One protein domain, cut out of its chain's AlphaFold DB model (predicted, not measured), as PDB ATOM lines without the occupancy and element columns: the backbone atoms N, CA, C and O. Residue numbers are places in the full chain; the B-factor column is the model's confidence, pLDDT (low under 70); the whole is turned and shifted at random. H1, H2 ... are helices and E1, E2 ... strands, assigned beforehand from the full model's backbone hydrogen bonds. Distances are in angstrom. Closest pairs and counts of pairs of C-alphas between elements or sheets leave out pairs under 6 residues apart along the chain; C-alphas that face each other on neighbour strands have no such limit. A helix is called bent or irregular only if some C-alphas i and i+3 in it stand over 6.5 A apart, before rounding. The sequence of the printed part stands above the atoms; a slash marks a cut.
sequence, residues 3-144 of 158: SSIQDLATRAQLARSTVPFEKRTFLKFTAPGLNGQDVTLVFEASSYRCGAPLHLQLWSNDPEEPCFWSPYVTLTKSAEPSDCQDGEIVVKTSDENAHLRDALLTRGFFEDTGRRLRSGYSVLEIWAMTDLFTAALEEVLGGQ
ATOM      1  N   SER A   3     -64.617 -35.554   5.402       50.66
ATOM      2  CA  SER A   3     -63.597 -35.846   4.371       50.66
ATOM      3  C   SER A   3     -64.065 -35.660   2.918       50.66
ATOM      4  O   SER A   3     -63.244 -35.389   2.054       50.66
ATOM      5  N   SER A   4     -65.372 -35.688   2.634       49.91
ATOM      6  CA  SER A   4     -65.881 -35.694   1.246       49.91
ATOM      7  C   SER A   4     -65.788 -34.345   0.503       49.91
ATOM      8  O   SER A   4     -65.612 -34.323  -0.713       49.91
ATOM      9  N   ILE A   5     -65.867 -33.205   1.203       39.34
ATOM     10  CA  ILE A   5     -65.848 -31.874   0.554       39.34
ATOM     11  C   ILE A   5     -64.414 -31.400   0.279       39.34
ATOM     12  O   ILE A   5     -64.161 -30.767  -0.746       39.34
ATOM     13  N   GLN A   6     -63.471 -31.720   1.171       47.06
ATOM     14  CA  GLN A   6     -62.056 -31.397   0.970       47.06
ATOM     15  C   GLN A   6     -61.470 -32.215  -0.185       47.06
ATOM     16  O   GLN A   6     -60.795 -31.644  -1.031       47.06
ATOM     17  N   ASP A   7     -61.829 -33.495  -0.298       53.41
ATOM     18  CA  ASP A   7     -61.398 -34.369  -1.396       53.41
ATOM     19  C   ASP A   7     -61.870 -33.867  -2.780       53.41
ATOM     20  O   ASP A   7     -61.087 -33.773  -3.725       53.41
ATOM     21  N   LEU A   8     -63.125 -33.413  -2.901       47.28
ATOM     22  CA  LEU A   8     -63.643 -32.832  -4.148       47.28
ATOM     23  C   LEU A   8     -62.964 -31.505  -4.527       47.28
ATOM     24  O   LEU A   8     -62.712 -31.262  -5.710       47.28
ATOM     25  N   ALA A   9     -62.651 -30.653  -3.545       52.16
ATOM     26  CA  ALA A   9     -61.938 -29.397  -3.777       52.16
ATOM     27  C   ALA A   9     -60.491 -29.644  -4.239       52.16
ATOM     28  O   ALA A   9     -60.045 -29.036  -5.214       52.16
ATOM     29  N   THR A  10     -59.804 -30.598  -3.608       55.94
ATOM     30  CA  THR A  10     -58.462 -31.063  -3.981       55.94
ATOM     31  C   THR A  10     -58.448 -31.605  -5.414       55.94
ATOM     32  O   THR A  10     -57.645 -31.165  -6.238       55.94
ATOM     33  N   ARG A  11     -59.401 -32.476  -5.774       55.00
ATOM     34  CA  ARG A  11     -59.526 -33.029  -7.139       55.00
ATOM     35  C   ARG A  11     -59.855 -31.958  -8.187       55.00
ATOM     36  O   ARG A  11     -59.304 -31.981  -9.286       55.00
ATOM     37  N   ALA A  12     -60.709 -30.986  -7.861       50.41
ATOM     38  CA  ALA A  12     -61.051 -29.888  -8.770       50.41
ATOM     39  C   ALA A  12     -59.865 -28.944  -9.043       50.41
ATOM     40  O   ALA A  12     -59.750 -28.415 -10.152       50.41
ATOM     41  N   GLN A  13     -58.986 -28.753  -8.056       57.28
ATOM     42  CA  GLN A  13     -57.776 -27.942  -8.183       57.28
ATOM     43  C   GLN A  13     -56.693 -28.642  -9.019       57.28
ATOM     44  O   GLN A  13     -56.012 -27.992  -9.810       57.28
ATOM     45  N   LEU A  14     -56.607 -29.972  -8.929       61.41
ATOM     46  CA  LEU A  14     -55.731 -30.803  -9.760       61.41
ATOM     47  C   LEU A  14     -56.145 -30.843 -11.246       61.41
ATOM     48  O   LEU A  14     -55.295 -30.989 -12.122       61.41
ATOM     49  N   ALA A  15     -57.437 -30.692 -11.554       50.47
ATOM     50  CA  ALA A  15     -57.979 -30.857 -12.906       50.47
ATOM     51  C   ALA A  15     -57.822 -29.632 -13.840       50.47
ATOM     52  O   ALA A  15     -58.171 -29.719 -15.019       50.47
ATOM     53  N   ARG A  16     -57.338 -28.478 -13.350       51.69
ATOM     54  CA  ARG A  16     -57.257 -27.220 -14.126       51.69
ATOM     55  C   ARG A  16     -55.899 -26.539 -13.939       51.69
ATOM     56  O   ARG A  16     -55.772 -25.653 -13.102       51.69
ATOM     57  N   SER A  17     -54.882 -26.918 -14.712       52.34
ATOM     58  CA  SER A  17     -53.551 -26.318 -14.550       52.34
ATOM     59  C   SER A  17     -53.201 -25.298 -15.639       52.34
ATOM     60  O   SER A  17     -52.872 -25.654 -16.766       52.34
ATOM     61  N   THR A  18     -53.200 -24.020 -15.256       54.41
ATOM     62  CA  THR A  18     -52.376 -22.947 -15.847       54.41
ATOM     63  C   THR A  18     -51.120 -22.683 -14.997       54.41
ATOM     64  O   THR A  18     -50.466 -21.648 -15.121       54.41
ATOM     65  N   VAL A  19     -50.802 -23.602 -14.080       63.53
ATOM     66  CA  VAL A  19     -49.752 -23.454 -13.072       63.53
ATOM     67  C   VAL A  19     -48.403 -23.881 -13.681       63.53
ATOM     68  O   VAL A  19     -48.324 -24.975 -14.250       63.53
ATOM     69  N   PRO A  20     -47.336 -23.059 -13.573       67.88
ATOM     70  CA  PRO A  20     -45.984 -23.434 -13.998       67.88
ATOM     71  C   PRO A  20     -45.561 -24.801 -13.454       67.88
ATOM     72  O   PRO A  20     -45.980 -25.186 -12.361       67.88
ATOM     73  N   PHE A  21     -44.754 -25.537 -14.215       70.44
ATOM     74  CA  PHE A  21     -44.327 -26.896 -13.871       70.44
ATOM     75  C   PHE A  21     -43.694 -26.975 -12.472       70.44
ATOM     76  O   PHE A  21     -44.089 -27.799 -11.654       70.44
ATOM     77  N   GLU A  22     -42.812 -26.033 -12.149       70.75
ATOM     78  CA  GLU A  22     -42.090 -25.938 -10.876       70.75
ATOM     79  C   GLU A  22     -43.014 -25.711  -9.675       70.75
ATOM     80  O   GLU A  22     -42.621 -25.912  -8.531       70.75
ATOM     81  N   LYS A  23     -44.246 -25.257  -9.920       72.12
ATOM     82  CA  LYS A  23     -45.271 -25.049  -8.893       72.12
ATOM     83  C   LYS A  23     -46.243 -26.223  -8.778       72.12
ATOM     84  O   LYS A  23     -47.164 -26.147  -7.975       72.12
ATOM     85  N   ARG A  24     -46.083 -27.259  -9.604       78.00
ATOM     86  CA  ARG A  24     -46.864 -28.503  -9.561       78.00
ATOM     87  C   ARG A  24     -46.057 -29.689  -9.062       78.00
ATOM     88  O   ARG A  24     -46.649 -30.720  -8.746       78.00
ATOM     89  N   THR A  25     -44.734 -29.548  -9.014       88.19
ATOM     90  CA  THR A  25     -43.851 -30.611  -8.570       88.19
ATOM     91  C   THR A  25     -43.503 -30.513  -7.094       88.19
ATOM     92  O   THR A  25     -43.402 -29.428  -6.527       88.19
ATOM     93  N   PHE A  26     -43.328 -31.667  -6.463       91.81
ATOM     94  CA  PHE A  26     -42.964 -31.800  -5.055       91.81
ATOM     95  C   PHE A  26     -42.085 -33.028  -4.850       91.81
ATOM     96  O   PHE A  26     -41.973 -33.871  -5.740       91.81
ATOM     97  N   LEU A  27     -41.462 -33.103  -3.669       91.25
ATOM     98  CA  LEU A  27     -40.570 -34.190  -3.259       91.25
ATOM     99  C   LEU A  27     -39.519 -34.508  -4.331       91.25
ATOM    100  O   LEU A  27     -39.673 -35.424  -5.133       91.25
ATOM    101  N   LYS A  28     -38.424 -33.740  -4.322       92.69
ATOM    102  CA  LYS A  28     -37.237 -34.029  -5.131       92.69
ATOM    103  C   LYS A  28     -36.410 -35.125  -4.468       92.69
ATOM    104  O   LYS A  28     -36.044 -34.995  -3.302       92.69
ATOM    105  N   PHE A  29     -36.083 -36.176  -5.206       93.88
ATOM    106  CA  PHE A  29     -35.255 -37.277  -4.720       93.88
ATOM    107  C   PHE A  29     -34.432 -37.884  -5.856       93.88
ATOM    108  O   PHE A  29     -34.716 -37.671  -7.027       93.88
ATOM    109  N   THR A  30     -33.411 -38.653  -5.503       94.00
ATOM    110  CA  THR A  30     -32.616 -39.434  -6.458       94.00
ATOM    111  C   THR A  30     -32.995 -40.902  -6.339       94.00
ATOM    112  O   THR A  30     -33.221 -41.368  -5.227       94.00
ATOM    113  N   ALA A  31     -33.074 -41.644  -7.431       93.88
ATOM    114  CA  ALA A  31     -33.280 -43.091  -7.405       93.88
ATOM    115  C   ALA A  31     -32.515 -43.751  -8.558       93.88
ATOM    116  O   ALA A  31     -32.234 -43.055  -9.536       93.88
ATOM    117  N   PRO A  32     -32.224 -45.063  -8.485       92.56
ATOM    118  CA  PRO A  32     -31.717 -45.786  -9.642       92.56
ATOM    119  C   PRO A  32     -32.683 -45.594 -10.807       92.56
ATOM    120  O   PRO A  32     -33.893 -45.673 -10.603       92.56
ATOM    121  N   GLY A  33     -32.163 -45.320 -11.999       91.31
ATOM    122  CA  GLY A  33     -32.913 -45.273 -13.248       91.31
ATOM    123  C   GLY A  33     -32.910 -46.619 -13.978       91.31
ATOM    124  O   GLY A  33     -32.267 -47.579 -13.555       91.31
ATOM    125  N   LEU A  34     -33.604 -46.688 -15.116       88.12
ATOM    126  CA  LEU A  34     -33.705 -47.887 -15.967       88.12
ATOM    127  C   LEU A  34     -32.356 -48.506 -16.377       88.12
ATOM    128  O   LEU A  34     -32.258 -49.717 -16.544       88.12
ATOM    129  N   ASN A  35     -31.319 -47.687 -16.549       88.38
ATOM    130  CA  ASN A  35     -29.964 -48.128 -16.898       88.38
ATOM    131  C   ASN A  35     -29.069 -48.373 -15.664       88.38
ATOM    132  O   ASN A  35     -27.863 -48.560 -15.813       88.38
ATOM    133  N   GLY A  36     -29.635 -48.326 -14.455       86.06
ATOM    134  CA  GLY A  36     -28.915 -48.442 -13.188       86.06
ATOM    135  C   GLY A  36     -28.158 -47.182 -12.758       86.06
ATOM    136  O   GLY A  36     -27.579 -47.187 -11.677       86.06
ATOM    137  N   GLN A  37     -28.154 -46.112 -13.562       89.94
ATOM    138  CA  GLN A  37     -27.600 -44.817 -13.159       89.94
ATOM    139  C   GLN A  37     -28.628 -44.033 -12.356       89.94
ATOM    140  O   GLN A  37     -29.815 -44.048 -12.676       89.94
ATOM    141  N   ASP A  38     -28.162 -43.327 -11.335       92.50
ATOM    142  CA  ASP A  38     -29.019 -42.494 -10.508       92.50
ATOM    143  C   ASP A  38     -29.626 -41.340 -11.318       92.50
ATOM    144  O   ASP A  38     -28.932 -40.605 -12.021       92.50
ATOM    145  N   VAL A  39     -30.939 -41.160 -11.184       92.69
ATOM    146  CA  VAL A  39     -31.702 -40.084 -11.814       92.69
ATOM    147  C   VAL A  39     -32.367 -39.225 -10.746       92.69
ATOM    148  O   VAL A  39     -32.870 -39.720  -9.734       92.69
ATOM    149  N   THR A  40     -32.363 -37.912 -10.962       94.19
ATOM    150  CA  THR A  40     -33.077 -36.962 -10.107       94.19
ATOM    151  C   THR A  40     -34.525 -36.862 -10.558       94.19
ATOM    152  O   THR A  40     -34.791 -36.506 -11.705       94.19
ATOM    153  N   LEU A  41     -35.445 -37.139  -9.640       94.50
ATOM    154  CA  LEU A  41     -36.876 -37.226  -9.877       94.50
ATOM    155  C   LEU A  41     -37.656 -36.249  -8.999       94.50
ATOM    156  O   LEU A  41     -37.245 -35.919  -7.884       94.50
ATOM    157  N   VAL A  42     -38.810 -35.823  -9.501       94.94
ATOM    158  CA  VAL A  42     -39.849 -35.108  -8.747       94.94
ATOM    159  C   VAL A  42     -41.216 -35.701  -9.066       94.94
ATOM    160  O   VAL A  42     -41.434 -36.204 -10.170       94.94
ATOM    161  N   PHE A  43     -42.147 -35.612  -8.119       95.00
ATOM    162  CA  PHE A  43     -43.544 -35.965  -8.353       95.00
ATOM    163  C   PHE A  43     -44.317 -34.784  -8.912       95.00
ATOM    164  O   PHE A  43     -44.168 -33.672  -8.428       95.00
ATOM    165  N   GLU A  44     -45.217 -35.049  -9.847       92.81
ATOM    166  CA  GLU A  44     -46.373 -34.217 -10.156       92.81
ATOM    167  C   GLU A  44     -47.638 -35.025  -9.846       92.81
ATOM    168  O   GLU A  44     -47.796 -36.157 -10.313       92.81
ATOM    169  N   ALA A  45     -48.550 -34.434  -9.074       90.25
ATOM    170  CA  ALA A  45     -49.843 -35.031  -8.763       90.25
ATOM    171  C   ALA A  45     -50.953 -34.403  -9.608       90.25
ATOM    172  O   ALA A  45     -50.975 -33.193  -9.838       90.25
ATOM    173  N   SER A  46     -51.903 -35.225 -10.047       86.06
ATOM    174  CA  SER A  46     -53.130 -34.792 -10.715       86.06
ATOM    175  C   SER A  46     -54.280 -35.774 -10.460       86.06
ATOM    176  O   SER A  46     -54.151 -36.726  -9.691       86.06
ATOM    177  N   SER A  47     -55.447 -35.531 -11.058       80.50
ATOM    178  CA  SER A  47     -56.614 -36.412 -10.948       80.50
ATOM    179  C   SER A  47     -56.892 -37.123 -12.270       80.50
ATOM    180  O   SER A  47     -56.928 -36.477 -13.321       80.50
ATOM    181  N   TYR A  48     -57.224 -38.414 -12.230       81.12
ATOM    182  CA  TYR A  48     -57.929 -39.039 -13.353       81.12
ATOM    183  C   TYR A  48     -59.343 -38.449 -13.501       81.12
ATOM    184  O   TYR A  48     -59.927 -37.930 -12.550       81.12
ATOM    185  N   ARG A  49     -59.938 -38.562 -14.696       66.94
ATOM    186  CA  ARG A  49     -61.264 -37.981 -14.992       66.94
ATOM    187  C   ARG A  49     -62.436 -38.641 -14.243       66.94
ATOM    188  O   ARG A  49     -63.506 -38.045 -14.197       66.94
ATOM    189  N   CYS A  50     -62.266 -39.843 -13.686       64.50
ATOM    190  CA  CYS A  50     -63.358 -40.712 -13.216       64.50
ATOM    191  C   CYS A  50     -63.412 -40.934 -11.693       64.50
ATOM    192  O   CYS A  50     -63.926 -41.946 -11.235       64.50
ATOM    193  N   GLY A  51     -62.873 -40.015 -10.885       63.97
ATOM    194  CA  GLY A  51     -62.874 -40.180  -9.424       63.97
ATOM    195  C   GLY A  51     -61.979 -41.320  -8.917       63.97
ATOM    196  O   GLY A  51     -62.039 -41.647  -7.732       63.97
ATOM    197  N   ALA A  52     -61.155 -41.880  -9.805       71.19
ATOM    198  CA  ALA A  52     -60.126 -42.864  -9.512       71.19
ATOM    199  C   ALA A  52     -59.046 -42.302  -8.561       71.19
ATOM    200  O   ALA A  52     -58.974 -41.078  -8.377       71.19
ATOM    201  N   PRO A  53     -58.201 -43.179  -7.981       81.44
ATOM    202  CA  PRO A  53     -57.115 -42.790  -7.079       81.44
ATOM    203  C   PRO A  53     -56.158 -41.751  -7.674       81.44
ATOM    204  O   PRO A  53     -56.165 -41.500  -8.875       81.44
ATOM    205  N   LEU A  54     -55.320 -41.134  -6.840       88.44
ATOM    206  CA  LEU A  54     -54.429 -40.048  -7.259       88.44
ATOM    207  C   LEU A  54     -53.562 -40.447  -8.470       88.44
ATOM    208  O   LEU A  54     -52.964 -41.523  -8.487       88.44
ATOM    209  N   HIS A  55     -53.483 -39.573  -9.479       90.81
ATOM    210  CA  HIS A  55     -52.560 -39.755 -10.596       90.81
ATOM    211  C   HIS A  55     -51.197 -39.168 -10.228       90.81
ATOM    212  O   HIS A  55     -51.107 -37.979  -9.923       90.81
ATOM    213  N   LEU A  56     -50.139 -39.978 -10.299       93.12
ATOM    214  CA  LEU A  56     -48.765 -39.559 -10.040       93.12
ATOM    215  C   LEU A  56     -47.885 -39.761 -11.274       93.12
ATOM    216  O   LEU A  56     -47.720 -40.879 -11.771       93.12
ATOM    217  N   GLN A  57     -47.281 -38.664 -11.721       93.81
ATOM    218  CA  GLN A  57     -46.259 -38.632 -12.758       93.81
ATOM    219  C   GLN A  57     -44.909 -38.308 -12.119       93.81
ATOM    220  O   GLN A  57     -44.786 -37.345 -11.368       93.81
ATOM    221  N   LEU A  58     -43.887 -39.091 -12.446       94.88
ATOM    222  CA  LEU A  58     -42.502 -38.769 -12.143       94.88
ATOM    223  C   LEU A  58     -41.871 -38.057 -13.333       94.88
ATOM    224  O   LEU A  58     -42.041 -38.467 -14.485       94.88
ATOM    225  N   TRP A  59     -41.125 -37.007 -13.033       94.88
ATOM    226  CA  TRP A  59     -40.355 -36.238 -14.001       94.88
ATOM    227  C   TRP A  59     -38.885 -36.334 -13.654       94.88
ATOM    228  O   TRP A  59     -38.533 -36.227 -12.480       94.88
ATOM    229  N   SER A  60     -38.044 -36.517 -14.662       93.81
ATOM    230  CA  SER A  60     -36.597 -36.508 -14.513       93.81
ATOM    231  C   SER A  60     -36.015 -35.190 -14.995       93.81
ATOM    232  O   SER A  60     -36.556 -34.535 -15.889       93.81
ATOM    233  N   ASN A  61     -34.897 -34.808 -14.393       89.50
ATOM    234  CA  ASN A  61     -34.070 -33.714 -14.871       89.50
ATOM    235  C   ASN A  61     -32.716 -34.263 -15.315       89.50
ATOM    236  O   ASN A  61     -32.111 -35.063 -14.595       89.50
ATOM    237  N   ASP A  62     -32.267 -33.823 -16.488       81.94
ATOM    238  CA  ASP A  62     -30.906 -34.063 -16.947       81.94
ATOM    239  C   ASP A  62     -29.960 -33.107 -16.197       81.94
ATOM    240  O   ASP A  62     -30.187 -31.892 -16.222       81.94
ATOM    241  N   PRO A  63     -28.925 -33.608 -15.498       79.94
ATOM    242  CA  PRO A  63     -27.965 -32.749 -14.813       79.94
ATOM    243  C   PRO A  63     -27.175 -31.831 -15.760       79.94
ATOM    244  O   PRO A  63     -26.712 -30.781 -15.311       79.94
ATOM    245  N   GLU A  64     -27.024 -32.191 -17.038       84.50
ATOM    246  CA  GLU A  64     -26.385 -31.345 -18.054       84.50
ATOM    247  C   GLU A  64     -27.322 -30.220 -18.531       84.50
ATOM    248  O   GLU A  64     -26.860 -29.140 -18.906       84.50
ATOM    249  N   GLU A  65     -28.639 -30.419 -18.414       82.38
ATOM    250  CA  GLU A  65     -29.681 -29.440 -18.740       82.38
ATOM    251  C   GLU A  65     -30.621 -29.195 -17.536       82.38
ATOM    252  O   GLU A  65     -31.800 -29.561 -17.548       82.38
ATOM    253  N   PRO A  66     -30.150 -28.528 -16.464       75.81
ATOM    254  CA  PRO A  66     -30.860 -28.436 -15.181       75.81
ATOM    255  C   PRO A  66     -32.193 -27.666 -15.235       75.81
ATOM    256  O   PRO A  66     -32.993 -27.725 -14.300       75.81
ATOM    257  N   CYS A  67     -32.439 -26.912 -16.308       78.38
ATOM    258  CA  CYS A  67     -33.701 -26.215 -16.546       78.38
ATOM    259  C   CYS A  67     -34.735 -27.064 -17.304       78.38
ATOM    260  O   CYS A  67     -35.886 -26.640 -17.416       78.38
ATOM    261  N   PHE A  68     -34.356 -28.242 -17.809       81.94
ATOM    262  CA  PHE A  68     -35.212 -29.086 -18.632       81.94
ATOM    263  C   PHE A  68     -35.716 -30.310 -17.859       81.94
ATOM    264  O   PHE A  68     -34.942 -31.099 -17.318       81.94
ATOM    265  N   TRP A  69     -37.037 -30.480 -17.812       88.25
ATOM    266  CA  TRP A  69     -37.684 -31.624 -17.171       88.25
ATOM    267  C   TRP A  69     -38.393 -32.476 -18.213       88.25
ATOM    268  O   TRP A  69     -39.205 -31.972 -18.988       88.25
ATOM    269  N   SER A  70     -38.107 -33.775 -18.199       91.56
ATOM    270  CA  SER A  70     -38.717 -34.753 -19.097       91.56
ATOM    271  C   SER A  70     -39.656 -35.680 -18.331       91.56
ATOM    272  O   SER A  70     -39.355 -36.051 -17.192       91.56
ATOM    273  N   PRO A  71     -40.802 -36.072 -18.915       92.31
ATOM    274  CA  PRO A  71     -41.662 -37.063 -18.291       92.31
ATOM    275  C   PRO A  71     -40.889 -38.381 -18.212       92.31
ATOM    276  O   PRO A  71     -40.414 -38.884 -19.227       92.31
ATOM    277  N   TYR A  72     -40.746 -38.916 -17.002       92.94
ATOM    278  CA  TYR A  72     -40.000 -40.148 -16.774       92.94
ATOM    279  C   TYR A  72     -40.939 -41.348 -16.783       92.94
ATOM    280  O   TYR A  72     -40.883 -42.188 -17.674       92.94
ATOM    281  N   VAL A  73     -41.848 -41.405 -15.807       92.81
ATOM    282  CA  VAL A  73     -42.705 -42.570 -15.573       92.81
ATOM    283  C   VAL A  73     -44.056 -42.131 -15.019       92.81
ATOM    284  O   VAL A  73     -44.119 -41.368 -14.056       92.81
ATOM    285  N   THR A  74     -45.151 -42.669 -15.557       93.50
ATOM    286  CA  THR A  74     -46.455 -42.581 -14.886       93.50
ATOM    287  C   THR A  74     -46.572 -43.708 -13.861       93.50
ATOM    288  O   THR A  74     -46.848 -44.856 -14.220       93.50
ATOM    289  N   LEU A  75     -46.378 -43.376 -12.583       94.06
ATOM    290  CA  LEU A  75     -46.289 -44.344 -11.486       94.06
ATOM    291  C   LEU A  75     -47.622 -45.063 -11.235       94.06
ATOM    292  O   LEU A  75     -47.651 -46.267 -10.974       94.06
ATOM    293  N   THR A  76     -48.735 -44.336 -11.324       93.19
ATOM    294  CA  THR A  76     -50.058 -44.865 -10.977       93.19
ATOM    295  C   THR A  76     -50.867 -45.286 -12.200       93.19
ATOM    296  O   THR A  76     -50.629 -44.856 -13.337       93.19
ATOM    297  N   LYS A  77     -51.877 -46.130 -11.980       90.31
ATOM    298  CA  LYS A  77     -52.895 -46.473 -12.980       90.31
ATOM    299  C   LYS A  77     -54.269 -46.000 -12.516       90.31
ATOM    300  O   LYS A  77     -54.589 -46.085 -11.337       90.31
ATOM    301  N   SER A  78     -55.100 -45.571 -13.467       88.19
ATOM    302  CA  SER A  78     -56.526 -45.394 -13.201       88.19
ATOM    303  C   SER A  78     -57.128 -46.748 -12.833       88.19
ATOM    304  O   SER A  78     -56.888 -47.739 -13.527       88.19
ATOM    305  N   ALA A  79     -57.914 -46.765 -11.769       82.81
ATOM    306  CA  ALA A  79     -58.651 -47.920 -11.277       82.81
ATOM    307  C   ALA A  79     -60.058 -47.475 -10.869       82.81
ATOM    308  O   ALA A  79     -60.328 -46.269 -10.828       82.81
ATOM    309  N   GLU A  80     -60.955 -48.416 -10.593       82.88
ATOM    310  CA  GLU A  80     -62.274 -48.049 -10.086       82.88
ATOM    311  C   GLU A  80     -62.126 -47.450  -8.678       82.88
ATOM    312  O   GLU A  80     -61.267 -47.894  -7.911       82.88
ATOM    313  N   PRO A  81     -62.951 -46.465  -8.282       73.62
ATOM    314  CA  PRO A  81     -62.885 -45.899  -6.935       73.62
ATOM    315  C   PRO A  81     -63.015 -46.948  -5.820       73.62
ATOM    316  O   PRO A  81     -62.496 -46.741  -4.733       73.62
ATOM    317  N   SER A  82     -63.676 -48.081  -6.083       81.19
ATOM    318  CA  SER A  82     -63.808 -49.199  -5.141       81.19
ATOM    319  C   SER A  82     -62.542 -50.045  -4.970       81.19
ATOM    320  O   SER A  82     -62.483 -50.853  -4.044       81.19
ATOM    321  N   ASP A  83     -61.548 -49.906  -5.852       85.44
ATOM    322  CA  ASP A  83     -60.320 -50.708  -5.803       85.44
ATOM    323  C   ASP A  83     -59.350 -50.223  -4.711       85.44
ATOM    324  O   ASP A  83     -58.521 -50.998  -4.226       85.44
ATOM    325  N   CYS A  84     -59.489 -48.968  -4.273       85.31
ATOM    326  CA  CYS A  84     -58.660 -48.319  -3.260       85.31
ATOM    327  C   CYS A  84     -59.507 -47.676  -2.160       85.31
ATOM    328  O   CYS A  84     -60.646 -47.273  -2.372       85.31
ATOM    329  N   GLN A  85     -58.921 -47.567  -0.977       86.94
ATOM    330  CA  GLN A  85     -59.430 -46.764   0.126       86.94
ATOM    331  C   GLN A  85     -58.903 -45.327   0.029       86.94
ATOM    332  O   GLN A  85     -57.987 -45.026  -0.743       86.94
ATOM    333  N   ASP A  86     -59.472 -44.431   0.835       83.94
ATOM    334  CA  ASP A  86     -58.957 -43.070   0.992       83.94
ATOM    335  C   ASP A  86     -57.480 -43.120   1.417       83.94
ATOM    336  O   ASP A  86     -57.120 -43.814   2.367       83.94
ATOM    337  N   GLY A  87     -56.622 -42.382   0.711       87.81
ATOM    338  CA  GLY A  87     -55.179 -42.381   0.969       87.81
ATOM    339  C   GLY A  87     -54.396 -43.491   0.258       87.81
ATOM    340  O   GLY A  87     -53.170 -43.511   0.352       87.81
ATOM    341  N   GLU A  88     -55.056 -44.380  -0.487       93.06
ATOM    342  CA  GLU A  88     -54.390 -45.413  -1.283       93.06
ATOM    343  C   GLU A  88     -54.272 -45.031  -2.766       93.06
ATOM    344  O   GLU A  88     -55.073 -44.274  -3.321       93.06
ATOM    345  N   ILE A  89     -53.268 -45.605  -3.427       93.25
ATOM    346  CA  ILE A  89     -53.026 -45.484  -4.865       93.25
ATOM    347  C   ILE A  89     -52.783 -46.856  -5.498       93.25
ATOM    348  O   ILE A  89     -52.243 -47.764  -4.864       93.25
ATOM    349  N   VAL A  90     -53.137 -46.988  -6.779       94.12
ATOM    350  CA  VAL A  90     -52.810 -48.171  -7.588       94.12
ATOM    351  C   VAL A  90     -51.524 -47.914  -8.354       94.12
ATOM    352  O   VAL A  90     -51.476 -47.044  -9.226       94.12
ATOM    353  N   VAL A  91     -50.497 -48.704  -8.061       94.50
ATOM    354  CA  VAL A  91     -49.138 -48.522  -8.563       94.50
ATOM    355  C   VAL A  91     -48.806 -49.573  -9.611       94.50
ATOM    356  O   VAL A  91     -49.021 -50.775  -9.431       94.50
ATOM    357  N   LYS A  92     -48.253 -49.107 -10.730       92.19
ATOM    358  CA  LYS A  92     -47.631 -49.962 -11.736       92.19
ATOM    359  C   LYS A  92     -46.196 -50.203 -11.285       92.19
ATOM    360  O   LYS A  92     -45.376 -49.303 -11.412       92.19
ATOM    361  N   THR A  93     -45.898 -51.368 -10.727       82.06
ATOM    362  CA  THR A  93     -44.523 -51.758 -10.355       82.06
ATOM    363  C   THR A  93     -43.928 -52.800 -11.297       82.06
ATOM    364  O   THR A  93     -42.755 -53.134 -11.172       82.06
ATOM    365  N   SER A  94     -44.706 -53.313 -12.254       80.06
ATOM    366  CA  SER A  94     -44.208 -54.223 -13.284       80.06
ATOM    367  C   SER A  94     -43.418 -53.483 -14.367       80.06
ATOM    368  O   SER A  94     -43.626 -52.290 -14.597       80.06
ATOM    369  N   ASP A  95     -42.546 -54.221 -15.056       76.19
ATOM    370  CA  ASP A  95     -41.807 -53.795 -16.248       76.19
ATOM    371  C   ASP A  95     -41.034 -52.473 -16.057       76.19
ATOM    372  O   ASP A  95     -40.042 -52.430 -15.328       76.19
ATOM    373  N   GLU A  96     -41.504 -51.395 -16.693       79.38
ATOM    374  CA  GLU A  96     -40.886 -50.063 -16.757       79.38
ATOM    375  C   GLU A  96     -40.620 -49.426 -15.390       79.38
ATOM    376  O   GLU A  96     -39.709 -48.617 -15.264       79.38
ATOM    377  N   ASN A  97     -41.342 -49.823 -14.340       88.00
ATOM    378  CA  ASN A  97     -41.320 -49.115 -13.056       88.00
ATOM    379  C   ASN A  97     -40.653 -49.906 -11.930       88.00
ATOM    380  O   ASN A  97     -40.477 -49.375 -10.832       88.00
ATOM    381  N   ALA A  98     -40.272 -51.161 -12.187       91.19
ATOM    382  CA  ALA A  98     -39.780 -52.077 -11.158       91.19
ATOM    383  C   ALA A  98     -38.567 -51.514 -10.404       91.19
ATOM    384  O   ALA A  98     -38.476 -51.620  -9.184       91.19
ATOM    385  N   HIS A  99     -37.681 -50.836 -11.131       92.50
ATOM    386  CA  HIS A  99     -36.469 -50.211 -10.611       92.50
ATOM    387  C   HIS A  99     -36.725 -49.113  -9.556       92.50
ATOM    388  O   HIS A  99     -35.869 -48.856  -8.711       92.50
ATOM    389  N   LEU A 100     -37.911 -48.496  -9.553       93.88
ATOM    390  CA  LEU A 100     -38.276 -47.443  -8.600       93.88
ATOM    391  C   LEU A 100     -38.919 -47.985  -7.326       93.88
ATOM    392  O   LEU A 100     -39.000 -47.262  -6.333       93.88
ATOM    393  N   ARG A 101     -39.376 -49.239  -7.338       94.62
ATOM    394  CA  ARG A 101     -40.184 -49.818  -6.263       94.62
ATOM    395  C   ARG A 101     -39.533 -49.647  -4.891       94.62
ATOM    396  O   ARG A 101     -40.081 -48.976  -4.018       94.62
ATOM    397  N   ASP A 102     -38.348 -50.219  -4.721       93.94
ATOM    398  CA  ASP A 102     -37.673 -50.241  -3.423       93.94
ATOM    399  C   ASP A 102     -37.201 -48.844  -3.011       93.94
ATOM    400  O   ASP A 102     -37.236 -48.491  -1.832       93.94
ATOM    401  N   ALA A 103     -36.828 -48.011  -3.987       93.81
ATOM    402  CA  ALA A 103     -36.416 -46.633  -3.760       93.81
ATOM    403  C   ALA A 103     -37.554 -45.766  -3.200       93.81
ATOM    404  O   ALA A 103     -37.292 -44.898  -2.363       93.81
ATOM    405  N   LEU A 104     -38.790 -45.988  -3.655       94.94
ATOM    406  CA  LEU A 104     -39.976 -45.256  -3.213       94.94
ATOM    407  C   LEU A 104     -40.466 -45.720  -1.836       94.94
ATOM    408  O   LEU A 104     -40.784 -44.881  -0.991       94.94
ATOM    409  N   LEU A 105     -40.463 -47.033  -1.589       95.88
ATOM    410  CA  LEU A 105     -40.862 -47.607  -0.300       95.88
ATOM    411  C   LEU A 105     -39.843 -47.293   0.808       95.88
ATOM    412  O   LEU A 105     -40.217 -46.838   1.883       95.88
ATOM    413  N   THR A 106     -38.541 -47.442   0.539       95.69
ATOM    414  CA  THR A 106     -37.479 -47.198   1.541       95.69
ATOM    415  C   THR A 106     -37.405 -45.732   1.973       95.69
ATOM    416  O   THR A 106     -37.002 -45.427   3.092       95.69
ATOM    417  N   ARG A 107     -37.815 -44.801   1.104       93.56
ATOM    418  CA  ARG A 107     -37.896 -43.369   1.436       93.56
ATOM    419  C   ARG A 107     -39.058 -43.023   2.365       93.56
ATOM    420  O   ARG A 107     -39.107 -41.897   2.850       93.56
ATOM    421  N   GLY A 108     -39.980 -43.955   2.599       94.25
ATOM    422  CA  GLY A 108     -41.144 -43.735   3.453       94.25
ATOM    423  C   GLY A 108     -42.175 -42.790   2.840       94.25
ATOM    424  O   GLY A 108     -42.952 -42.188   3.571       94.25
ATOM    425  N   PHE A 109     -42.186 -42.619   1.513       94.06
ATOM    426  CA  PHE A 109     -43.256 -41.886   0.823       94.06
ATOM    427  C   PHE A 109     -44.538 -42.720   0.733       94.06
ATOM    428  O   PHE A 109     -45.643 -42.186   0.776       94.06
ATOM    429  N   PHE A 110     -44.376 -44.037   0.628       97.19
ATOM    430  CA  PHE A 110     -45.475 -44.979   0.518       97.19
ATOM    431  C   PHE A 110     -45.203 -46.220   1.355       97.19
ATOM    432  O   PHE A 110     -44.050 -46.553   1.635       97.19
ATOM    433  N   GLU A 111     -46.273 -46.936   1.668       97.62
ATOM    434  CA  GLU A 111     -46.233 -48.248   2.300       97.62
ATOM    435  C   GLU A 111     -46.941 -49.269   1.405       97.62
ATOM    436  O   GLU A 111     -48.062 -49.040   0.942       97.62
ATOM    437  N   ASP A 112     -46.294 -50.412   1.154       96.94
ATOM    438  CA  ASP A 112     -46.950 -51.528   0.471       96.94
ATOM    439  C   ASP A 112     -47.975 -52.164   1.414       96.94
ATOM    440  O   ASP A 112     -47.622 -52.734   2.446       96.94
ATOM    441  N   THR A 113     -49.252 -52.098   1.042       97.06
ATOM    442  CA  THR A 113     -50.352 -52.658   1.843       97.06
ATOM    443  C   THR A 113     -50.415 -54.188   1.786       97.06
ATOM    444  O   THR A 113     -51.215 -54.810   2.484       97.06
ATOM    445  N   GLY A 114     -49.648 -54.815   0.888       96.44
ATOM    446  CA  GLY A 114     -49.745 -56.237   0.554       96.44
ATOM    447  C   GLY A 114     -50.940 -56.582  -0.345       96.44
ATOM    448  O   GLY A 114     -51.008 -57.689  -0.882       96.44
ATOM    449  N   ARG A 115     -51.872 -55.646  -0.575       95.69
ATOM    450  CA  ARG A 115     -53.008 -55.842  -1.484       95.69
ATOM    451  C   ARG A 115     -52.567 -55.705  -2.938       95.69
ATOM    452  O   ARG A 115     -51.634 -54.970  -3.269       95.69
ATOM    453  N   ARG A 116     -53.249 -56.432  -3.823       94.50
ATOM    454  CA  ARG A 116     -52.950 -56.479  -5.257       94.50
ATOM    455  C   ARG A 116     -54.227 -56.333  -6.072       94.50
ATOM    456  O   ARG A 116     -55.250 -56.911  -5.713       94.50
ATOM    457  N   LEU A 117     -54.142 -55.614  -7.187       91.94
ATOM    458  CA  LEU A 117     -55.238 -55.436  -8.136       91.94
ATOM    459  C   LEU A 117     -54.877 -56.095  -9.467       91.94
ATOM    460  O   LEU A 117     -53.900 -55.723 -10.118       91.94
ATOM    461  N   ARG A 118     -55.674 -57.073  -9.903       91.62
ATOM    462  CA  ARG A 118     -55.507 -57.666 -11.234       91.62
ATOM    463  C   ARG A 118     -56.113 -56.733 -12.276       91.62
ATOM    464  O   ARG A 118     -57.293 -56.409 -12.204       91.62
ATOM    465  N   SER A 119     -55.323 -56.342 -13.271       87.00
ATOM    466  CA  SER A 119     -55.765 -55.459 -14.350       87.00
ATOM    467  C   SER A 119     -55.265 -55.987 -15.694       87.00
ATOM    468  O   SER A 119     -54.125 -55.747 -16.093       87.00
ATOM    469  N   GLY A 120     -56.125 -56.741 -16.385       87.06
ATOM    470  CA  GLY A 120     -55.747 -57.483 -17.588       87.06
ATOM    471  C   GLY A 120     -54.681 -58.538 -17.277       87.06
ATOM    472  O   GLY A 120     -54.886 -59.398 -16.419       87.06
ATOM    473  N   TYR A 121     -53.540 -58.448 -17.962       86.00
ATOM    474  CA  TYR A 121     -52.394 -59.349 -17.783       86.00
ATOM    475  C   TYR A 121     -51.434 -58.924 -16.666       86.00
ATOM    476  O   TYR A 121     -50.542 -59.690 -16.313       86.00
ATOM    477  N   SER A 122     -51.620 -57.738 -16.084       87.75
ATOM    478  CA  SER A 122     -50.743 -57.210 -15.038       87.75
ATOM    479  C   SER A 122     -51.358 -57.382 -13.650       87.75
ATOM    480  O   SER A 122     -52.579 -57.323 -13.467       87.75
ATOM    481  N   VAL A 123     -50.490 -57.551 -12.655       91.25
ATOM    482  CA  VAL A 123     -50.840 -57.466 -11.236       91.25
ATOM    483  C   VAL A 123     -50.245 -56.169 -10.706       91.25
ATOM    484  O   VAL A 123     -49.035 -55.981 -10.755       91.25
ATOM    485  N   LEU A 124     -51.110 -55.267 -10.256       93.50
ATOM    486  CA  LEU A 124     -50.746 -53.952  -9.744       93.50
ATOM    487  C   LEU A 124     -50.679 -53.993  -8.222       93.50
ATOM    488  O   LEU A 124     -51.413 -54.752  -7.580       93.50
ATOM    489  N   GLU A 125     -49.817 -53.165  -7.649       95.50
ATOM    490  CA  GLU A 125     -49.718 -53.010  -6.201       95.50
ATOM    491  C   GLU A 125     -50.657 -51.907  -5.722       95.50
ATOM    492  O   GLU A 125     -50.916 -50.940  -6.440       95.50
ATOM    493  N   ILE A 126     -51.182 -52.060  -4.509       95.62
ATOM    494  CA  ILE A 126     -51.916 -50.997  -3.825       95.62
ATOM    495  C   ILE A 126     -51.030 -50.499  -2.696       95.62
ATOM    496  O   ILE A 126     -50.673 -51.273  -1.803       95.62
ATOM    497  N   TRP A 127     -50.673 -49.222  -2.741       96.81
ATOM    498  CA  TRP A 127     -49.846 -48.589  -1.720       96.81
ATOM    499  C   TRP A 127     -50.636 -47.530  -0.966       96.81
ATOM    500  O   TRP A 127     -51.463 -46.834  -1.557       96.81
ATOM    501  N   ALA A 128     -50.349 -47.395   0.325       95.81
ATOM    502  CA  ALA A 128     -50.836 -46.299   1.146       95.81
ATOM    503  C   ALA A 128     -49.859 -45.120   1.057       95.81
ATOM    504  O   ALA A 128     -48.641 -45.306   1.104       95.81
ATOM    505  N   MET A 129     -50.389 -43.906   0.918       94.75
ATOM    506  CA  MET A 129     -49.613 -42.676   1.058       94.75
ATOM    507  C   MET A 129     -49.314 -42.439   2.536       94.75
ATOM    508  O   MET A 129     -50.217 -42.506   3.369       94.75
ATOM    509  N   THR A 130     -48.062 -42.135   2.864       95.06
ATOM    510  CA  THR A 130     -47.687 -41.791   4.240       95.06
ATOM    511  C   THR A 130     -48.003 -40.329   4.554       95.06
ATOM    512  O   THR A 130     -48.273 -39.513   3.663       95.06
ATOM    513  N   ASP A 131     -47.896 -39.963   5.832       91.81
ATOM    514  CA  ASP A 131     -48.000 -38.568   6.273       91.81
ATOM    515  C   ASP A 131     -46.936 -37.678   5.614       91.81
ATOM    516  O   ASP A 131     -47.213 -36.530   5.273       91.81
ATOM    517  N   LEU A 132     -45.733 -38.218   5.376       91.06
ATOM    518  CA  LEU A 132     -44.649 -37.505   4.698       91.06
ATOM    519  C   LEU A 132     -45.059 -37.106   3.277       91.06
ATOM    520  O   LEU A 132     -44.855 -35.963   2.864       91.06
ATOM    521  N   PHE A 133     -45.647 -38.043   2.534       93.00
ATOM    522  CA  PHE A 133     -46.099 -37.775   1.176       93.00
ATOM    523  C   PHE A 133     -47.294 -36.821   1.155       93.00
ATOM    524  O   PHE A 133     -47.300 -35.848   0.400       93.00
ATOM    525  N   THR A 134     -48.276 -37.070   2.022       90.38
ATOM    526  CA  THR A 134     -49.497 -36.262   2.115       90.38
ATOM    527  C   THR A 134     -49.178 -34.810   2.470       90.38
ATOM    528  O   THR A 134     -49.660 -33.904   1.794       90.38
ATOM    529  N   ALA A 135     -48.296 -34.567   3.444       88.12
ATOM    530  CA  ALA A 135     -47.887 -33.215   3.823       88.12
ATOM    531  C   ALA A 135     -47.207 -32.462   2.666       88.12
ATOM    532  O   ALA A 135     -47.499 -31.288   2.428       88.12
ATOM    533  N   ALA A 136     -46.330 -33.132   1.914       89.69
ATOM    534  CA  ALA A 136     -45.654 -32.517   0.776       89.69
ATOM    535  C   ALA A 136     -46.616 -32.217  -0.387       89.69
ATOM    536  O   ALA A 136     -46.496 -31.184  -1.048       89.69
ATOM    537  N   LEU A 137     -47.595 -33.095  -0.617       87.94
ATOM    538  CA  LEU A 137     -48.660 -32.860  -1.587       87.94
ATOM    539  C   LEU A 137     -49.514 -31.649  -1.180       87.94
ATOM    540  O   LEU A 137     -49.769 -30.762  -1.996       87.94
ATOM    541  N   GLU A 138     -49.926 -31.570   0.086       84.75
ATOM    542  CA  GLU A 138     -50.706 -30.450   0.618       84.75
ATOM    543  C   GLU A 138     -49.975 -29.108   0.511       84.75
ATOM    544  O   GLU A 138     -50.617 -28.091   0.246       84.75
ATOM    545  N   GLU A 139     -48.648 -29.078   0.666       83.38
ATOM    546  CA  GLU A 139     -47.851 -27.857   0.498       83.38
ATOM    547  C   GLU A 139     -48.001 -27.267  -0.912       83.38
ATOM    548  O   GLU A 139     -48.188 -26.056  -1.079       83.38
ATOM    549  N   VAL A 140     -47.987 -28.130  -1.929       80.12
ATOM    550  CA  VAL A 140     -48.138 -27.719  -3.328       80.12
ATOM    551  C   VAL A 140     -49.588 -27.383  -3.675       80.12
ATOM    552  O   VAL A 140     -49.839 -26.407  -4.387       80.12
ATOM    553  N   LEU A 141     -50.566 -28.113  -3.127       72.88
ATOM    554  CA  LEU A 141     -51.990 -27.863  -3.391       72.88
ATOM    555  C   LEU A 141     -52.562 -26.675  -2.607       72.88
ATOM    556  O   LEU A 141     -53.425 -25.958  -3.111       72.88
ATOM    557  N   GLY A 142     -52.075 -26.406  -1.399       65.81
ATOM    558  CA  GLY A 142     -52.548 -25.311  -0.549       65.81
ATOM    559  C   GLY A 142     -52.144 -23.916  -1.036       65.81
ATOM    560  O   GLY A 142     -52.678 -22.908  -0.557       65.81
ATOM    561  N   GLY A 143     -51.214 -23.833  -1.995       51.31
ATOM    562  CA  GLY A 143     -50.563 -22.591  -2.391       51.31
ATOM    563  C   GLY A 143     -49.763 -21.973  -1.237       51.31
ATOM    564  O   GLY A 143     -49.992 -22.222  -0.058       51.31
ATOM    565  N   GLN A 144     -48.830 -21.083  -1.569       48.88
ATOM    566  CA  GLN A 144     -47.900 -20.387  -0.662       48.88
ATOM    567  C   GLN A 144     -48.540 -19.532   0.476       48.88
ATOM    568  O   GLN A 144     -47.893 -18.640   1.024       48.88
TER     569      GLN A 144
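AT A GLANCE: This is residues 3 to 144 of the 158 residues of an uncharacterized protein of Burkholderiales bacterium RIFCSPLOWO2_02_FULL_57_36 (UniProt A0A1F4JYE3). A strongly twisted four-stranded sheet, E1 to E4, and a smaller three-stranded sheet, E5, E7 and E6, form the body, with helix H2 packed on both of them. H3 packs along edge strand E1 of the larger sheet, and H1 meets that sheet with its residues 10 to 14. The printed part has 142 residues with three named helices and seven named strands, in the order H1 E1 E2 E3 E4 E5 H2 E6 E7 H3. Both sheets, ordered E1 E2 E3 E4 and E5 E7 E6, are antiparallel, and the class is mixed, helices and strands. The whole is compact, with a radius of gyration of the C-alphas of 14.9 A and spans of 44 by 39 by 25 A.

IN THESE COORDINATES: H1, residues 3 to 14, begins at C-alpha 3 (-63.597, -35.846, 4.371). E1 is residues 25 to 32 and bends by 59 degrees at residue 28; E2, residues 38 to 47, is 28.3 A long. E3 is residues 54 to 61, 22.6 A, and E4 residues 69 to 74. E5 is residues 88 to 91. H2, residues 95 to 106, is irregular, with C-alphas 96 and 99 7.6 A apart. E6, residues 110 to 119, bends by 81 degrees at residue 114; E7, residues 122 to 129, is 21.7 A long. H3, residues 131 to 141, ends at C-alpha 141 (-51.990, -27.863, -3.391).

HOW THE PARTS SIT: E1 to E4 form a meander, each strand the antiparallel neighbour of the one before. Within hydrogen-bond range are N 41 and O 29 at 2.8 A between E1 and E2, N 44 and O 57 at 2.8 A between E2 and E3, and N 58 and O 73 at 2.8 A between E3 and E4. H3 and this sheet make two layers, a helix on one face; H3 runs along E1 at 1 degree on the local plane, the closest C-alphas being Phe 26 and Ala 136, 6.5 A apart. H2 is over E1 and runs across it at 74 degrees on the local plane, with the C-alphas of Ala 31 and Ala 103 closest, 6.0 A apart. E5, H2 and E6 form a split strand-helix-strand unit, two strands running the same way with E7 between them, and its crossover is right-handed. N 91 and O 125 are 2.8 A apart between E5 and E7, and N 124 and O 117 2.8 A between E7 and E6. H1 and H3 only just touch, with 3 pairs of C-alphas within 8 A, closest at Thr 10 and Leu 141, 7.2 A. Every O i to N i+4 pair is within hydrogen-bond range in H1, 6 of 7 in H3 and 3 of 8 in H2, which has 5 of 9 O i to N i+3 pairs within range.

THE WHOLE: The C-alphas of Ser 4 and Glu 64 are the two farthest apart, 44.2 A. The printed part has no cut, and the link E4 to E5 is long. Confidence is under 70 at residues 3 to 20, 49 to 51 and 142 to 144.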